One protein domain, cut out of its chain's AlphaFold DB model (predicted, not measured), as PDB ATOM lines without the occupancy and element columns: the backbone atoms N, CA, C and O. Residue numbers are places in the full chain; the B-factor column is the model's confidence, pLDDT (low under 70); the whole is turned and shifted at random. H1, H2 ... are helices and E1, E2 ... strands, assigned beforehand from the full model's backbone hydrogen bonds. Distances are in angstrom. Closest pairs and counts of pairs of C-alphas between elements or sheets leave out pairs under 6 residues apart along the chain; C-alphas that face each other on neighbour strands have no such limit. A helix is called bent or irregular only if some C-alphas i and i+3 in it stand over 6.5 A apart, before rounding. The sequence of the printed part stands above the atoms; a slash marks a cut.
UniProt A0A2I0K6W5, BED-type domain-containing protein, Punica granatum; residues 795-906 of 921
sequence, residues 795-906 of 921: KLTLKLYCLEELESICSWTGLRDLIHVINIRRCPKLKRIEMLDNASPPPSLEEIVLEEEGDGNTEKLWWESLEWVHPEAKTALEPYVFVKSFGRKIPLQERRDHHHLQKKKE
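This is residues 795 to 906 of the 921 residues of the protein "BED-type domain-containing protein" of Punica granatum (UniProt A0A2I0K6W5). This is a short solenoid: the chain winds in stacked turns, laying the parallel strands E1, E3, E4 and E5 side by side in a twisted, curled wall, and comes back between them through E2 and H1, then residues 826 to 846 with no named element, then H2 and H3. At one edge E5 folds back into E6 as a hairpin, and from there H4 leads away, its residues 896 to 906 sticking out as an arm. The printed part has 112 residues with six named strands and four named helices, in the order E1 E2 H1 E3 E4 H2 H3 E5 E6 H4; the sheet is mixed, in the order E1 E3 E4 E5 E6, and the class is mixed, helices and strands. It is compact, with a radius of gyration of the C-alphas of 14.2 A, and spans 47 by 28 by 25 A.

Find C-alpha 796 at (325.885, 330.070, 371.299), where E1 begins; it runs 16.4 A to residue 801. Beside it look for E3, residues 819 to 825, 17.3 A long, then E4, residues 847 to 851, E5, residues 881 to 885, and E6, residues 888 to 891. Between E1 and E3 you meet E2, residues 808 to 810, and H1, residues 813 to 817. H2 is residues 858 to 865, and H3, residues 871 to 880, is 15.9 A long and irregular, with C-alphas 876 and 879 7.1 A apart. H4, residues 892 to 906, runs 22.2 A to C-alpha 906 at (289.366, 351.835, 377.990).

In the sheet, E1 and E3 are parallel at 5 degrees, with N 800 and O 823 at 2.8 A. E3 and E4 are parallel at 11 degrees, with N 849 and O 822 at 2.8 A. E4 and E5 are parallel at 32 degrees, with N 882 and O 848 at 2.8 A. The hairpin E5 and E6 is antiparallel at 151 degrees, with N 883 and O 890 at 2.8 A. E4, H2, H3 and E5 form a strand-helix-strand unit, two parallel neighbour strands with helices between, and its crossover is right-handed. H2 and H3 are on the same face; H2 lies over E4 at a height of 9.4 A, where the closest C-alphas, Leu 850 and Glu 859, are 6.4 A apart, while H3 stands up from the sheet at 85 degrees. H4 only grazes the sheet with residues 892 to 895; it and H3 touch only at their ends, the C-alphas of Glu 878 and Leu 892 being closest at 7.0 A. H1 is not on the sheet, and E2 pairs with no named strand. In H2 each O i to N i+4 pair is within hydrogen-bond range, against 3 of 6 in H3, 6 of 11 in H4 and 0 of 1 in H1, where 1 of 2 O i to N i+3 pairs is.

The C-alphas farthest apart, Gly 814 and Glu 906, are 47.6 A apart. The printed part has no cut, and its long link is E3 to E4, 21 residues. Mean pLDDT of the printed part is 71.1; look for low confidence at residues 851 to 861 and 893 to 906, among others.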
ATOM      1  N   LYS A 795     329.733 330.221 374.027       77.31
ATOM      2  CA  LYS A 795     328.488 330.992 373.944       77.31
ATOM      3  C   LYS A 795     327.863 330.823 372.566       77.31
ATOM      4  O   LYS A 795     328.478 331.203 371.572       77.31
ATOM      5  N   LEU A 796     326.660 330.259 372.520       83.25
ATOM      6  CA  LEU A 796     325.885 330.070 371.299       83.25
ATOM      7  C   LEU A 796     324.688 331.026 371.268       83.25
ATOM      8  O   LEU A 796     323.865 331.043 372.183       83.25
ATOM      9  N   THR A 797     324.588 331.785 370.187       84.25
ATOM     10  CA  THR A 797     323.474 332.668 369.853       84.25
ATOM     11  C   THR A 797     322.636 332.024 368.756       84.25
ATOM     12  O   THR A 797     323.131 331.773 367.653       84.25
ATOM     13  N   LEU A 798     321.363 331.780 369.054       88.00
ATOM     14  CA  LEU A 798     320.379 331.228 368.129       88.00
ATOM     15  C   LEU A 798     319.376 332.310 367.749       88.00
ATOM     16  O   LEU A 798     318.794 332.955 368.616       88.00
ATOM     17  N   LYS A 799     319.167 332.514 366.454       85.00
ATOM     18  CA  LYS A 799     318.244 333.514 365.911       85.00
ATOM     19  C   LYS A 799     317.298 332.814 364.925       85.00
ATOM     20  O   LYS A 799     317.736 332.421 363.846       85.00
ATOM     21  N   LEU A 800     316.040 332.607 365.311       87.38
ATOM     22  CA  LEU A 800     315.062 331.766 364.608       87.38
ATOM     23  C   LEU A 800     313.811 332.576 364.256       87.38
ATOM     24  O   LEU A 800     313.081 333.015 365.145       87.38
ATOM     25  N   TYR A 801     313.545 332.755 362.962       81.38
ATOM     26  CA  TYR A 801     312.468 333.632 362.498       81.38
ATOM     27  C   TYR A 801     311.602 332.975 361.426       81.38
ATOM     28  O   TYR A 801     312.106 332.487 360.412       81.38
ATOM     29  N   CYS A 802     310.285 333.045 361.620       79.94
ATOM     30  CA  CYS A 802     309.275 332.612 360.652       79.94
ATOM     31  C   CYS A 802     309.461 331.143 360.224       79.94
ATOM     32  O   CYS A 802     309.528 330.843 359.033       79.94
ATOM     33  N   LEU A 803     309.572 330.237 361.202       84.19
ATOM     34  CA  LEU A 803     309.730 328.793 360.989       84.19
ATOM     35  C   LEU A 803     308.424 328.074 361.357       84.19
ATOM     36  O   LEU A 803     308.173 327.757 362.520       84.19
ATOM     37  N   GLU A 804     307.562 327.864 360.361       83.94
ATOM     38  CA  GLU A 804     306.182 327.390 360.562       83.94
ATOM     39  C   GLU A 804     306.098 325.949 361.083       83.94
ATOM     40  O   GLU A 804     305.240 325.647 361.916       83.94
ATOM     41  N   GLU A 805     307.006 325.078 360.635       88.50
ATOM     42  CA  GLU A 805     307.023 323.646 360.956       88.50
ATOM     43  C   GLU A 805     308.005 323.265 362.076       88.50
ATOM     44  O   GLU A 805     308.158 322.081 362.373       88.50
ATOM     45  N   LEU A 806     308.665 324.241 362.713       88.12
ATOM     46  CA  LEU A 806     309.686 323.958 363.721       88.12
ATOM     47  C   LEU A 806     309.049 323.349 364.976       88.12
ATOM     48  O   LEU A 806     308.301 324.026 365.677       88.12
ATOM     49  N   GLU A 807     309.374 322.091 365.272       85.50
ATOM     50  CA  GLU A 807     308.849 321.341 366.421       85.50
ATOM     51  C   GLU A 807     309.843 321.315 367.592       85.50
ATOM     52  O   GLU A 807     309.427 321.364 368.749       85.50
ATOM     53  N   SER A 808     311.151 321.279 367.305       83.50
ATOM     54  CA  SER A 808     312.227 321.271 368.307       83.50
ATOM     55  C   SER A 808     313.425 322.115 367.858       83.50
ATOM     56  O   SER A 808     313.646 322.324 366.671       83.50
ATOM     57  N   ILE A 809     314.227 322.624 368.797       82.62
ATOM     58  CA  ILE A 809     315.505 323.286 368.475       82.62
ATOM     59  C   ILE A 809     316.637 322.252 368.427       82.62
ATOM     60  O   ILE A 809     317.440 322.263 367.494       82.62
ATOM     61  N   CYS A 810     316.709 321.391 369.443       77.06
ATOM     62  CA  CYS A 810     317.682 320.312 369.579       77.06
ATOM     63  C   CYS A 810     317.233 319.386 370.713       77.06
ATOM     64  O   CYS A 810     316.917 319.873 371.802       77.06
ATOM     65  N   SER A 811     317.264 318.076 370.484       70.56
ATOM     66  CA  SER A 811     316.975 317.052 371.500       70.56
ATOM     67  C   SER A 811     318.094 316.865 372.541       70.56
ATOM     68  O   SER A 811     317.885 316.285 373.607       70.56
ATOM     69  N   TRP A 812     319.314 317.342 372.261       72.75
ATOM     70  CA  TRP A 812     320.476 317.098 373.114       72.75
ATOM     71  C   TRP A 812     320.509 318.021 374.340       72.75
ATOM     72  O   TRP A 812     320.730 319.231 374.244       72.75
ATOM     73  N   THR A 813     320.390 317.419 375.526       66.81
ATOM     74  CA  THR A 813     320.372 318.118 376.824       66.81
ATOM     75  C   THR A 813     321.642 318.924 377.125       66.81
ATOM     76  O   THR A 813     321.585 319.912 377.860       66.81
ATOM     77  N   GLY A 814     322.784 318.562 376.528       66.44
ATOM     78  CA  GLY A 814     324.054 319.275 376.697       66.44
ATOM     79  C   GLY A 814     324.121 320.644 376.011       66.44
ATOM     80  O   GLY A 814     325.012 321.433 376.328       66.44
ATOM     81  N   LEU A 815     323.167 320.978 375.130       73.00
ATOM     82  CA  LEU A 815     323.087 322.302 374.504       73.00
ATOM     83  C   LEU A 815     322.752 323.400 375.528       73.00
ATOM     84  O   LEU A 815     323.120 324.559 375.341       73.00
ATOM     85  N   ARG A 816     322.105 323.023 376.637       72.19
ATOM     86  CA  ARG A 816     321.692 323.921 377.719       72.19
ATOM     87  C   ARG A 816     322.841 324.781 378.234       72.19
ATOM     88  O   ARG A 816     322.690 325.990 378.350       72.19
ATOM     89  N   ASP A 817     323.996 324.180 378.497       70.81
ATOM     90  CA  ASP A 817     325.134 324.895 379.085       70.81
ATOM     91  C   ASP A 817     325.841 325.825 378.079       70.81
ATOM     92  O   ASP A 817     326.665 326.649 378.478       70.81
ATOM     93  N   LEU A 818     325.517 325.727 376.784       76.38
ATOM     94  CA  LEU A 818     326.146 326.503 375.713       76.38
ATOM     95  C   LEU A 818     325.370 327.758 375.312       76.38
ATOM     96  O   LEU A 818     325.946 328.709 374.780       76.38
ATOM     97  N   ILE A 819     324.052 327.745 375.486       77.56
ATOM     98  CA  ILE A 819     323.194 328.800 374.957       77.56
ATOM     99  C   ILE A 819     323.375 330.083 375.753       77.56
ATOM    100  O   ILE A 819     323.266 330.109 376.977       77.56
ATOM    101  N   HIS A 820     323.606 331.156 375.009       81.75
ATOM    102  CA  HIS A 820     323.816 332.490 375.532       81.75
ATOM    103  C   HIS A 820     322.645 333.418 375.213       81.75
ATOM    104  O   HIS A 820     322.113 334.066 376.111       81.75
ATOM    105  N   VAL A 821     322.219 333.433 373.948       82.69
ATOM    106  CA  VAL A 821     321.127 334.270 373.436       82.69
ATOM    107  C   VAL A 821     320.213 333.414 372.565       82.69
ATOM    108  O   VAL A 821     320.698 332.701 371.684       82.69
ATOM    109  N   ILE A 822     318.899 333.505 372.768       86.69
ATOM    110  CA  ILE A 822     317.910 332.927 371.845       86.69
ATOM    111  C   ILE A 822     316.950 334.025 371.394       86.69
ATOM    112  O   ILE A 822     316.278 334.620 372.226       86.69
ATOM    113  N   ASN A 823     316.845 334.269 370.091       83.56
ATOM    114  CA  ASN A 823     315.819 335.122 369.501       83.56
ATOM    115  C   ASN A 823     314.826 334.262 368.714       83.56
ATOM    116  O   ASN A 823     315.250 333.473 367.866       83.56
ATOM    117  N   ILE A 824     313.535 334.391 369.017       83.06
ATOM    118  CA  ILE A 824     312.460 333.629 368.377       83.06
ATOM    119  C   ILE A 824     311.372 334.586 367.893       83.06
ATOM    120  O   ILE A 824     310.840 335.391 368.658       83.06
ATOM    121  N   ARG A 825     310.977 334.430 366.627       80.06
ATOM    122  CA  ARG A 825     309.845 335.129 366.001       80.06
ATOM    123  C   ARG A 825     309.049 334.157 365.146       80.06
ATOM    124  O   ARG A 825     309.633 333.422 364.354       80.06
ATOM    125  N   ARG A 826     307.717 334.169 365.258       72.62
ATOM    126  CA  ARG A 826     306.799 333.377 364.407       72.62
ATOM    127  C   ARG A 826     307.210 331.902 364.221       72.62
ATOM    128  O   ARG A 826     307.387 331.441 363.098       72.62
ATOM    129  N   CYS A 827     307.334 331.159 365.321       80.00
ATOM    130  CA  CYS A 827     307.572 329.707 365.314       80.00
ATOM    131  C   CYS A 827     306.387 328.964 365.976       80.00
ATOM    132  O   CYS A 827     306.494 328.535 367.125       80.00
ATOM    133  N   PRO A 828     305.218 328.865 365.314       76.94
ATOM    134  CA  PRO A 828     303.953 328.480 365.951       76.94
ATOM    135  C   PRO A 828     303.881 327.017 366.413       76.94
ATOM    136  O   PRO A 828     303.155 326.726 367.364       76.94
ATOM    137  N   LYS A 829     304.601 326.091 365.764       82.56
ATOM    138  CA  LYS A 829     304.641 324.674 366.168       82.56
ATOM    139  C   LYS A 829     305.675 324.367 367.250       82.56
ATOM    140  O   LYS A 829     305.616 323.282 367.831       82.56
ATOM    141  N   LEU A 830     306.544 325.323 367.583       82.81
ATOM    142  CA  LEU A 830     307.523 325.170 368.650       82.81
ATOM    143  C   LEU A 830     306.798 325.334 369.988       82.81
ATOM    144  O   LEU A 830     306.670 326.439 370.511       82.81
ATOM    145  N   LYS A 831     306.268 324.224 370.503       76.81
ATOM    146  CA  LYS A 831     305.492 324.190 371.751       76.81
ATOM    147  C   LYS A 831     306.353 324.016 372.992       76.81
ATOM    148  O   LYS A 831     305.888 324.294 374.091       76.81
ATOM    149  N   ARG A 832     307.587 323.541 372.832       75.19
ATOM    150  CA  ARG A 832     308.476 323.188 373.937       75.19
ATOM    151  C   ARG A 832     309.919 323.520 373.585       75.19
ATOM    152  O   ARG A 832     310.337 323.350 372.444       75.19
ATOM    153  N   ILE A 833     310.685 323.971 374.576       76.25
ATOM    154  CA  ILE A 833     312.131 324.178 374.452       76.25
ATOM    155  C   ILE A 833     312.809 323.260 375.472       76.25
ATOM    156  O   ILE A 833     313.102 323.666 376.591       76.25
ATOM    157  N   GLU A 834     313.030 322.002 375.083       70.94
ATOM    158  CA  GLU A 834     313.377 320.889 375.988       70.94
ATOM    159  C   GLU A 834     314.586 321.172 376.894       70.94
ATOM    160  O   GLU A 834     314.601 320.831 378.075       70.94
ATOM    161  N   MET A 835     315.594 321.867 376.369       70.81
ATOM    162  CA  MET A 835     316.807 322.248 377.103       70.81
ATOM    163  C   MET A 835     316.594 323.332 378.179       70.81
ATOM    164  O   MET A 835     317.461 323.520 379.036       70.81
ATOM    165  N   LEU A 836     315.464 324.045 378.153       69.12
ATOM    166  CA  LEU A 836     315.103 325.087 379.118       69.12
ATOM    167  C   LEU A 836     314.168 324.581 380.230       69.12
ATOM    168  O   LEU A 836     313.947 325.301 381.195       69.12
ATOM    169  N   ASP A 837     313.674 323.342 380.157       66.25
ATOM    170  CA  ASP A 837     312.674 322.791 381.088       66.25
ATOM    171  C   ASP A 837     313.183 322.463 382.499       66.25
ATOM    172  O   ASP A 837     312.432 321.963 383.331       66.25
ATOM    173  N   ASN A 838     314.453 322.712 382.799       69.25
ATOM    174  CA  ASN A 838     315.005 322.428 384.119       69.25
ATOM    175  C   ASN A 838     314.602 323.502 385.141       69.25
ATOM    176  O   ASN A 838     314.503 324.680 384.818       69.25
ATOM    177  N   ALA A 839     314.469 323.113 386.414       64.88
ATOM    178  CA  ALA A 839     314.087 324.025 387.503       64.88
ATOM    179  C   ALA A 839     315.065 325.201 387.734       64.88
ATOM    180  O   ALA A 839     314.729 326.156 388.429       64.88
ATOM    181  N   SER A 840     316.277 325.141 387.173       74.81
ATOM    182  CA  SER A 840     317.238 326.247 387.156       74.81
ATOM    183  C   SER A 840     317.409 326.818 385.741       74.81
ATOM    184  O   SER A 840     317.304 326.071 384.765       74.81
ATOM    185  N   PRO A 841     317.715 328.115 385.582       69.62
ATOM    186  CA  PRO A 841     318.068 328.657 384.276       69.62
ATOM    187  C   PRO A 841     319.428 328.096 383.815       69.62
ATOM    188  O   PRO A 841     320.244 327.691 384.654       69.62
ATOM    189  N   PRO A 842     319.691 328.026 382.498       75.31
ATOM    190  CA  PRO A 842     321.002 327.647 381.994       75.31
ATOM    191  C   PRO A 842     322.091 328.610 382.489       75.31
ATOM    192  O   PRO A 842     321.858 329.817 382.534       75.31
ATOM    193  N   PRO A 843     323.289 328.110 382.837       70.62
ATOM    194  CA  PRO A 843     324.332 328.919 383.471       70.62
ATOM    195  C   PRO A 843     324.871 330.042 382.574       70.62
ATOM    196  O   PRO A 843     325.327 331.060 383.088       70.62
ATOM    197  N   SER A 844     324.817 329.861 381.251       72.69
ATOM    198  CA  SER A 844     325.375 330.789 380.257       72.69
ATOM    199  C   SER A 844     324.338 331.742 379.648       72.69
ATOM    200  O   SER A 844     324.715 332.628 378.876       72.69
ATOM    201  N   LEU A 845     323.053 331.566 379.978       79.62
ATOM    202  CA  LEU A 845     321.946 332.299 379.373       79.62
ATOM    203  C   LEU A 845     321.949 333.761 379.835       79.62
ATOM    204  O   LEU A 845     321.825 334.048 381.024       79.62
ATOM    205  N   GLU A 846     322.067 334.679 378.880       81.00
ATOM    206  CA  GLU A 846     321.964 336.122 379.108       81.00
ATOM    207  C   GLU A 846     320.573 336.638 378.739       81.00
ATOM    208  O   GLU A 846     319.988 337.424 379.484       81.00
ATOM    209  N   GLU A 847     320.015 336.178 377.617       83.25
ATOM    210  CA  GLU A 847     318.748 336.706 377.115       83.25
ATOM    211  C   GLU A 847     317.962 335.724 376.235       83.25
ATOM    212  O   GLU A 847     318.507 334.969 375.429       83.25
ATOM    213  N   ILE A 848     316.637 335.798 376.360       83.56
ATOM    214  CA  ILE A 848     315.653 335.245 375.431       83.56
ATOM    215  C   ILE A 848     314.881 336.433 374.862       83.56
ATOM    216  O   ILE A 848     314.229 337.160 375.607       83.56
ATOM    217  N   VAL A 849     314.962 336.660 373.557       80.94
ATOM    218  CA  VAL A 849     314.326 337.789 372.874       80.94
ATOM    219  C   VAL A 849     313.162 337.287 372.027       80.94
ATOM    220  O   VAL A 849     313.313 336.382 371.213       80.94
ATOM    221  N   LEU A 850     311.995 337.890 372.224       79.94
ATOM    222  CA  LEU A 850     310.793 337.668 371.429       79.94
ATOM    223  C   LEU A 850     310.552 338.917 370.582       79.94
ATOM    224  O   LEU A 850     310.365 340.005 371.132       79.94
ATOM    225  N   GLU A 851     310.593 338.796 369.260       67.75
ATOM    226  CA  GLU A 851     310.401 339.938 368.354       67.75
ATOM    227  C   GLU A 851     308.959 340.061 367.866       67.75
ATOM    228  O   GLU A 851     308.415 339.103 367.323       67.75
ATOM    229  N   GLU A 852     308.362 341.248 368.016       63.00
ATOM    230  CA  GLU A 852     306.951 341.489 367.684       63.00
ATOM    231  C   GLU A 852     306.682 341.843 366.217       63.00
ATOM    232  O   GLU A 852     307.385 342.666 365.619       63.00
ATOM    233  N   GLU A 853     305.557 341.347 365.687       47.50
ATOM    234  CA  GLU A 853     304.848 341.991 364.573       47.50
ATOM    235  C   GLU A 853     303.396 342.335 364.914       47.50
ATOM    236  O   GLU A 853     302.573 341.463 365.174       47.50
ATOM    237  N   GLY A 854     303.035 343.611 364.769       54.91
ATOM    238  CA  GLY A 854     301.635 344.033 364.766       54.91
ATOM    239  C   GLY A 854     301.056 344.250 366.163       54.91
ATOM    240  O   GLY A 854     301.574 345.068 366.916       54.91
ATOM    241  N   ASP A 855     299.943 343.587 366.487       43.81
ATOM    242  CA  ASP A 855     299.105 343.854 367.669       43.81
ATOM    243  C   ASP A 855     299.746 343.483 369.019       43.81
ATOM    244  O   ASP A 855     299.046 343.343 370.013       43.81
ATOM    245  N   GLY A 856     301.068 343.316 369.082       52.62
ATOM    246  CA  GLY A 856     301.869 343.146 370.294       52.62
ATOM    247  C   GLY A 856     301.551 341.918 371.158       52.62
ATOM    248  O   GLY A 856     302.338 341.573 372.032       52.62
ATOM    249  N   ASN A 857     300.430 341.223 370.985       57.56
ATOM    250  CA  ASN A 857     299.991 340.210 371.944       57.56
ATOM    251  C   ASN A 857     300.325 338.779 371.495       57.56
ATOM    252  O   ASN A 857     300.279 337.855 372.305       57.56
ATOM    253  N   THR A 858     300.694 338.590 370.229       61.75
ATOM    254  CA  THR A 858     300.889 337.268 369.619       61.75
ATOM    255  C   THR A 858     302.089 336.514 370.210       61.75
ATOM    256  O   THR A 858     301.976 335.343 370.569       61.75
ATOM    257  N   GLU A 859     303.224 337.179 370.407       65.31
ATOM    258  CA  GLU A 859     304.462 336.572 370.920       65.31
ATOM    259  C   GLU A 859     304.396 336.316 372.430       65.31
ATOM    260  O   GLU A 859     304.945 335.336 372.938       65.31
ATOM    261  N   LYS A 860     303.654 337.165 373.150       66.75
ATOM    262  CA  LYS A 860     303.330 336.942 374.561       66.75
ATOM    263  C   LYS A 860     302.446 335.704 374.727       66.75
ATOM    264  O   LYS A 860     302.743 334.863 375.570       66.75
ATOM    265  N   LEU A 861     301.388 335.585 373.921       65.25
ATOM    266  CA  LEU A 861     300.521 334.405 373.915       65.25
ATOM    267  C   LEU A 861     301.308 333.143 373.556       65.25
ATOM    268  O   LEU A 861     301.084 332.102 374.168       65.25
ATOM    269  N   TRP A 862     302.272 333.243 372.635       77.81
ATOM    270  CA  TRP A 862     303.180 332.141 372.326       77.81
ATOM    271  C   TRP A 862     304.012 331.718 373.549       77.81
ATOM    272  O   TRP A 862     303.945 330.551 373.937       77.81
ATOM    273  N   TRP A 863     304.695 332.649 374.234       78.12
ATOM    274  CA  TRP A 863     305.444 332.342 375.468       78.12
ATOM    275  C   TRP A 863     304.550 331.757 376.571       78.12
ATOM    276  O   TRP A 863     304.944 330.859 377.320       78.12
ATOM    277  N   GLU A 864     303.319 332.254 376.682       75.06
ATOM    278  CA  GLU A 864     302.341 331.738 377.633       75.06
ATOM    279  C   GLU A 864     301.858 330.326 377.279       75.06
ATOM    280  O   GLU A 864     301.609 329.552 378.206       75.06
ATOM    281  N   SER A 865     301.794 329.994 375.984       76.38
ATOM    282  CA  SER A 865     301.364 328.698 375.442       76.38
ATOM    283  C   SER A 865     302.431 327.600 375.447       76.38
ATOM    284  O   SER A 865     302.086 326.448 375.195       76.38
ATOM    285  N   LEU A 866     303.697 327.935 375.732       79.38
ATOM    286  CA  LEU A 866     304.769 326.943 375.840       79.38
ATOM    287  C   LEU A 866     304.452 325.914 376.936       79.38
ATOM    288  O   LEU A 866     304.067 326.269 378.055       79.38
ATOM    289  N   GLU A 867     304.642 324.641 376.608       78.44
ATOM    290  CA  GLU A 867     304.468 323.501 377.503       78.44
ATOM    291  C   GLU A 867     305.764 323.279 378.298       78.44
ATOM    292  O   GLU A 867     306.828 323.090 377.712       78.44
ATOM    293  N   TRP A 868     305.668 323.292 379.632       77.12
ATOM    294  CA  TRP A 868     306.808 323.131 380.540       77.12
ATOM    295  C   TRP A 868     306.646 321.866 381.380       77.12
ATOM    296  O   TRP A 868     305.600 321.674 382.003       77.12
ATOM    297  N   VAL A 869     307.684 321.027 381.448       73.38
ATOM    298  CA  VAL A 869     307.666 319.826 382.315       73.38
ATOM    299  C   VAL A 869     307.756 320.209 383.790       73.38
ATOM    300  O   VAL A 869     307.068 319.629 384.628       73.38
ATOM    301  N   HIS A 870     308.566 321.221 384.094       73.88
ATOM    302  CA  HIS A 870     308.671 321.815 385.421       73.88
ATOM    303  C   HIS A 870     308.102 323.239 385.378       73.88
ATOM    304  O   HIS A 870     308.727 324.122 384.786       73.88
ATOM    305  N   PRO A 871     306.934 323.509 385.990       71.00
ATOM    306  CA  PRO A 871     306.347 324.852 386.025       71.00
ATOM    307  C   PRO A 871     307.282 325.911 386.633       71.00
ATOM    308  O   PRO A 871     307.195 327.096 386.298       71.00
ATOM    309  N   GLU A 872     308.203 325.491 387.507       75.31
ATOM    310  CA  GLU A 872     309.224 326.351 388.107       75.31
ATOM    311  C   GLU A 872     310.209 326.905 387.065       75.31
ATOM    312  O   GLU A 872     310.673 328.035 387.219       75.31
ATOM    313  N   ALA A 873     310.475 326.166 385.980       77.81
ATOM    314  CA  ALA A 873     311.398 326.569 384.918       77.81
ATOM    315  C   ALA A 873     310.949 327.867 384.234       77.81
ATOM    316  O   ALA A 873     311.736 328.801 384.075       77.81
ATOM    317  N   LYS A 874     309.648 327.985 383.933       79.19
ATOM    318  CA  LYS A 874     309.059 329.198 383.343       79.19
ATOM    319  C   LYS A 874     309.276 330.426 384.228       79.19
ATOM    320  O   LYS A 874     309.626 331.494 383.735       79.19
ATOM    321  N   THR A 875     309.092 330.262 385.539       77.62
ATOM    322  CA  THR A 875     309.255 331.349 386.519       77.62
ATOM    323  C   THR A 875     310.727 331.725 386.690       77.62
ATOM    324  O   THR A 875     311.055 332.901 386.816       77.62
ATOM    325  N   ALA A 876     311.622 330.737 386.658       78.88
ATOM    326  CA  ALA A 876     313.062 330.949 386.761       78.88
ATOM    327  C   ALA A 876     313.660 331.638 385.521       78.88
ATOM    328  O   ALA A 876     314.655 332.352 385.640       78.88
ATOM    329  N   LEU A 877     313.059 331.439 384.343       81.94
ATOM    330  CA  LEU A 877     313.508 332.019 383.073       81.94
ATOM    331  C   LEU A 877     312.915 333.395 382.781       81.94
ATOM    332  O   LEU A 877     313.531 334.160 382.049       81.94
ATOM    333  N   GLU A 878     311.759 333.733 383.356       78.88
ATOM    334  CA  GLU A 878     311.055 334.998 383.110       78.88
ATOM    335  C   GLU A 878     311.931 336.271 383.218       78.88
ATOM    336  O   GLU A 878     311.790 337.135 382.349       78.88
ATOM    337  N   PRO A 879     312.884 336.396 384.170       82.06
ATOM    338  CA  PRO A 879     313.786 337.553 384.241       82.06
ATOM    339  C   PRO A 879     314.716 337.720 383.030       82.06
ATOM    340  O   PRO A 879     315.224 338.813 382.793       82.06
ATOM    341  N   TYR A 880     314.950 336.646 382.274       81.94
ATOM    342  CA  TYR A 880     315.816 336.625 381.096       81.94
ATOM    343  C   TYR A 880     315.036 336.853 379.794       81.94
ATOM    344  O   TYR A 880     315.646 336.908 378.727       81.94
ATOM    345  N   VAL A 881     313.703 336.979 379.852       82.44
ATOM    346  CA  VAL A 881     312.845 337.124 378.670       82.44
ATOM    347  C   VAL A 881     312.553 338.590 378.388       82.44
ATOM    348  O   VAL A 881     312.003 339.322 379.216       82.44
ATOM    349  N   PHE A 882     312.855 339.002 377.167       81.94
ATOM    350  CA  PHE A 882     312.636 340.344 376.669       81.94
ATOM    351  C   PHE A 882     311.774 340.308 375.421       81.94
ATOM    352  O   PHE A 882     311.929 339.449 374.560       81.94
ATOM    353  N   VAL A 883     310.896 341.292 375.300       75.56
ATOM    354  CA  VAL A 883     310.102 341.522 374.103       75.56
ATOM    355  C   VAL A 883     310.663 342.740 373.389       75.56
ATOM    356  O   VAL A 883     310.875 343.793 373.999       75.56
ATOM    357  N   LYS A 884     310.939 342.592 372.099       70.75
ATOM    358  CA  LYS A 884     311.498 343.648 371.266       70.75
ATOM    359  C   LYS A 884     310.415 344.204 370.350       70.75
ATOM    360  O   LYS A 884     309.894 343.497 369.492       70.75
ATOM    361  N   SER A 885     310.094 345.480 370.550       61.72
ATOM    362  CA  SER A 885     309.026 346.203 369.852       61.72
ATOM    363  C   SER A 885     309.543 347.571 369.401       61.72
ATOM    364  O   SER A 885     310.081 348.323 370.216       61.72
ATOM    365  N   PHE A 886     309.440 347.889 368.105       54.31
ATOM    366  CA  PHE A 886     309.878 349.168 367.510       54.31
ATOM    367  C   PHE A 886     311.283 349.638 367.955       54.31
ATOM    368  O   PHE A 886     311.485 350.803 368.295       54.31
ATOM    369  N   GLY A 887     312.256 348.720 368.008       54.59
ATOM    370  CA  GLY A 887     313.640 349.027 368.399       54.59
ATOM    371  C   GLY A 887     313.878 349.197 369.907       54.59
ATOM    372  O   GLY A 887     315.002 349.480 370.314       54.59
ATOM    373  N   ARG A 888     312.863 349.000 370.761       58.03
ATOM    374  CA  ARG A 888     313.019 348.958 372.224       58.03
ATOM    375  C   ARG A 888     312.926 347.528 372.740       58.03
ATOM    376  O   ARG A 888     312.010 346.791 372.384       58.03
ATOM    377  N   LYS A 889     313.865 347.160 373.610       72.81
ATOM    378  CA  LYS A 889     313.901 345.885 374.332       72.81
ATOM    379  C   LYS A 889     313.277 346.092 375.715       72.81
ATOM    380  O   LYS A 889     313.788 346.896 376.490       72.81
ATOM    381  N   ILE A 890     312.168 345.413 376.000       76.06
ATOM    382  CA  ILE A 890     311.389 345.572 377.239       76.06
ATOM    383  C   ILE A 890     311.353 344.223 377.968       76.06
ATOM    384  O   ILE A 890     311.033 343.219 377.329       76.06
ATOM    385  N   PRO A 891     311.658 344.147 379.275       77.50
ATOM    386  CA  PRO A 891     311.478 342.919 380.047       77.50
ATOM    387  C   PRO A 891     310.021 342.440 379.992       77.50
ATOM    388  O   PRO A 891     309.094 343.239 380.154       77.50
ATOM    389  N   LEU A 892     309.795 341.134 379.820       74.19
ATOM    390  CA  LEU A 892     308.439 340.565 379.760       74.19
ATOM    391  C   LEU A 892     307.611 340.923 381.012       74.19
ATOM    392  O   LEU A 892     306.401 341.151 380.929       74.19
ATOM    393  N   GLN A 893     308.277 341.036 382.163       67.88
ATOM    394  CA  GLN A 893     307.659 341.343 383.449       67.88
ATOM    395  C   GLN A 893     307.118 342.779 383.535       67.88
ATOM    396  O   GLN A 893     306.009 342.970 384.027       67.88
ATOM    397  N   GLU A 894     307.816 343.770 382.970       62.38
ATOM    398  CA  GLU A 894     307.357 345.174 382.924       62.38
ATOM    399  C   GLU A 894     306.141 345.356 382.003       62.38
ATOM    400  O   GLU A 894     305.324 346.269 382.164       62.38
ATOM    401  N   ARG A 895     305.951 344.431 381.057       57.78
ATOM    402  CA  ARG A 895     304.762 344.405 380.207       57.78
ATOM    403  C   ARG A 895     303.493 343.981 380.957       57.78
ATOM    404  O   ARG A 895     302.393 344.342 380.524       57.78
ATOM    405  N   ARG A 896     303.604 343.253 382.083       51.12
ATOM    406  CA  ARG A 896     302.442 342.897 382.930       51.12
ATOM    407  C   ARG A 896     301.726 344.146 383.451       51.12
ATOM    408  O   ARG A 896     300.497 344.166 383.500       51.12
ATOM    409  N   ASP A 897     302.479 345.204 383.738       44.56
ATOM    410  CA  ASP A 897     301.955 346.410 384.384       44.56
ATOM    411  C   ASP A 897     301.350 347.407 383.383       44.56
ATOM    412  O   ASP A 897     300.314 348.028 383.645       44.56
ATOM    413  N   HIS A 898     301.922 347.497 382.180       43.38
ATOM    414  CA  HIS A 898     301.437 348.407 381.137       43.38
ATOM    415  C   HIS A 898     300.040 348.029 380.610       43.38
ATOM    416  O   HIS A 898     299.213 348.906 380.331       43.38
ATOM    417  N   HIS A 899     299.731 346.731 380.539       42.66
ATOM    418  CA  HIS A 899     298.439 346.242 380.046       42.66
ATOM    419  C   HIS A 899     297.303 346.408 381.077       42.66
ATOM    420  O   HIS A 899     296.138 346.585 380.695       42.66
ATOM    421  N   HIS A 900     297.628 346.415 382.379       39.34
ATOM    422  CA  HIS A 900     296.681 346.751 383.449       39.34
ATOM    423  C   HIS A 900     296.343 348.249 383.485       39.34
ATOM    424  O   HIS A 900     295.203 348.607 383.798       39.34
ATOM    425  N   LEU A 901     297.283 349.128 383.111       36.28
ATOM    426  CA  LEU A 901     297.020 350.566 382.991       36.28
ATOM    427  C   LEU A 901     296.233 350.938 381.722       36.28
ATOM    428  O   LEU A 901     295.377 351.822 381.793       36.28
ATOM    429  N   GLN A 902     296.460 350.269 380.584       38.75
ATOM    430  CA  GLN A 902     295.698 350.545 379.354       38.75
ATOM    431  C   GLN A 902     294.242 350.055 379.433       38.75
ATOM    432  O   GLN A 902     293.338 350.820 379.098       38.75
ATOM    433  N   LYS A 903     293.966 348.874 380.015       37.66
ATOM    434  CA  LYS A 903     292.572 348.423 380.236       37.66
ATOM    435  C   LYS A 903     291.784 349.303 381.218       37.66
ATOM    436  O   LYS A 903     290.565 349.397 381.095       37.66
ATOM    437  N   LYS A 904     292.451 349.991 382.155       36.41
ATOM    438  CA  LYS A 904     291.808 350.991 383.034       36.41
ATOM    439  C   LYS A 904     291.472 352.311 382.330       36.41
ATOM    440  O   LYS A 904     290.638 353.050 382.843       36.41
ATOM    441  N   LYS A 905     292.089 352.612 381.181       37.47
ATOM    442  CA  LYS A 905     291.735 353.779 380.355       37.47
ATOM    443  C   LYS A 905     290.624 353.484 379.339       37.47
ATOM    444  O   LYS A 905     289.905 354.409 378.987       37.47
ATOM    445  N   GLU A 906     290.442 352.229 378.922       34.94
ATOM    446  CA  GLU A 906     289.366 351.835 377.990       34.94
ATOM    447  C   GLU A 906     288.054 351.420 378.671       34.94
ATOM    448  O   GLU A 906     286.993 351.535 378.066       34.94
TER     449      GLU A 906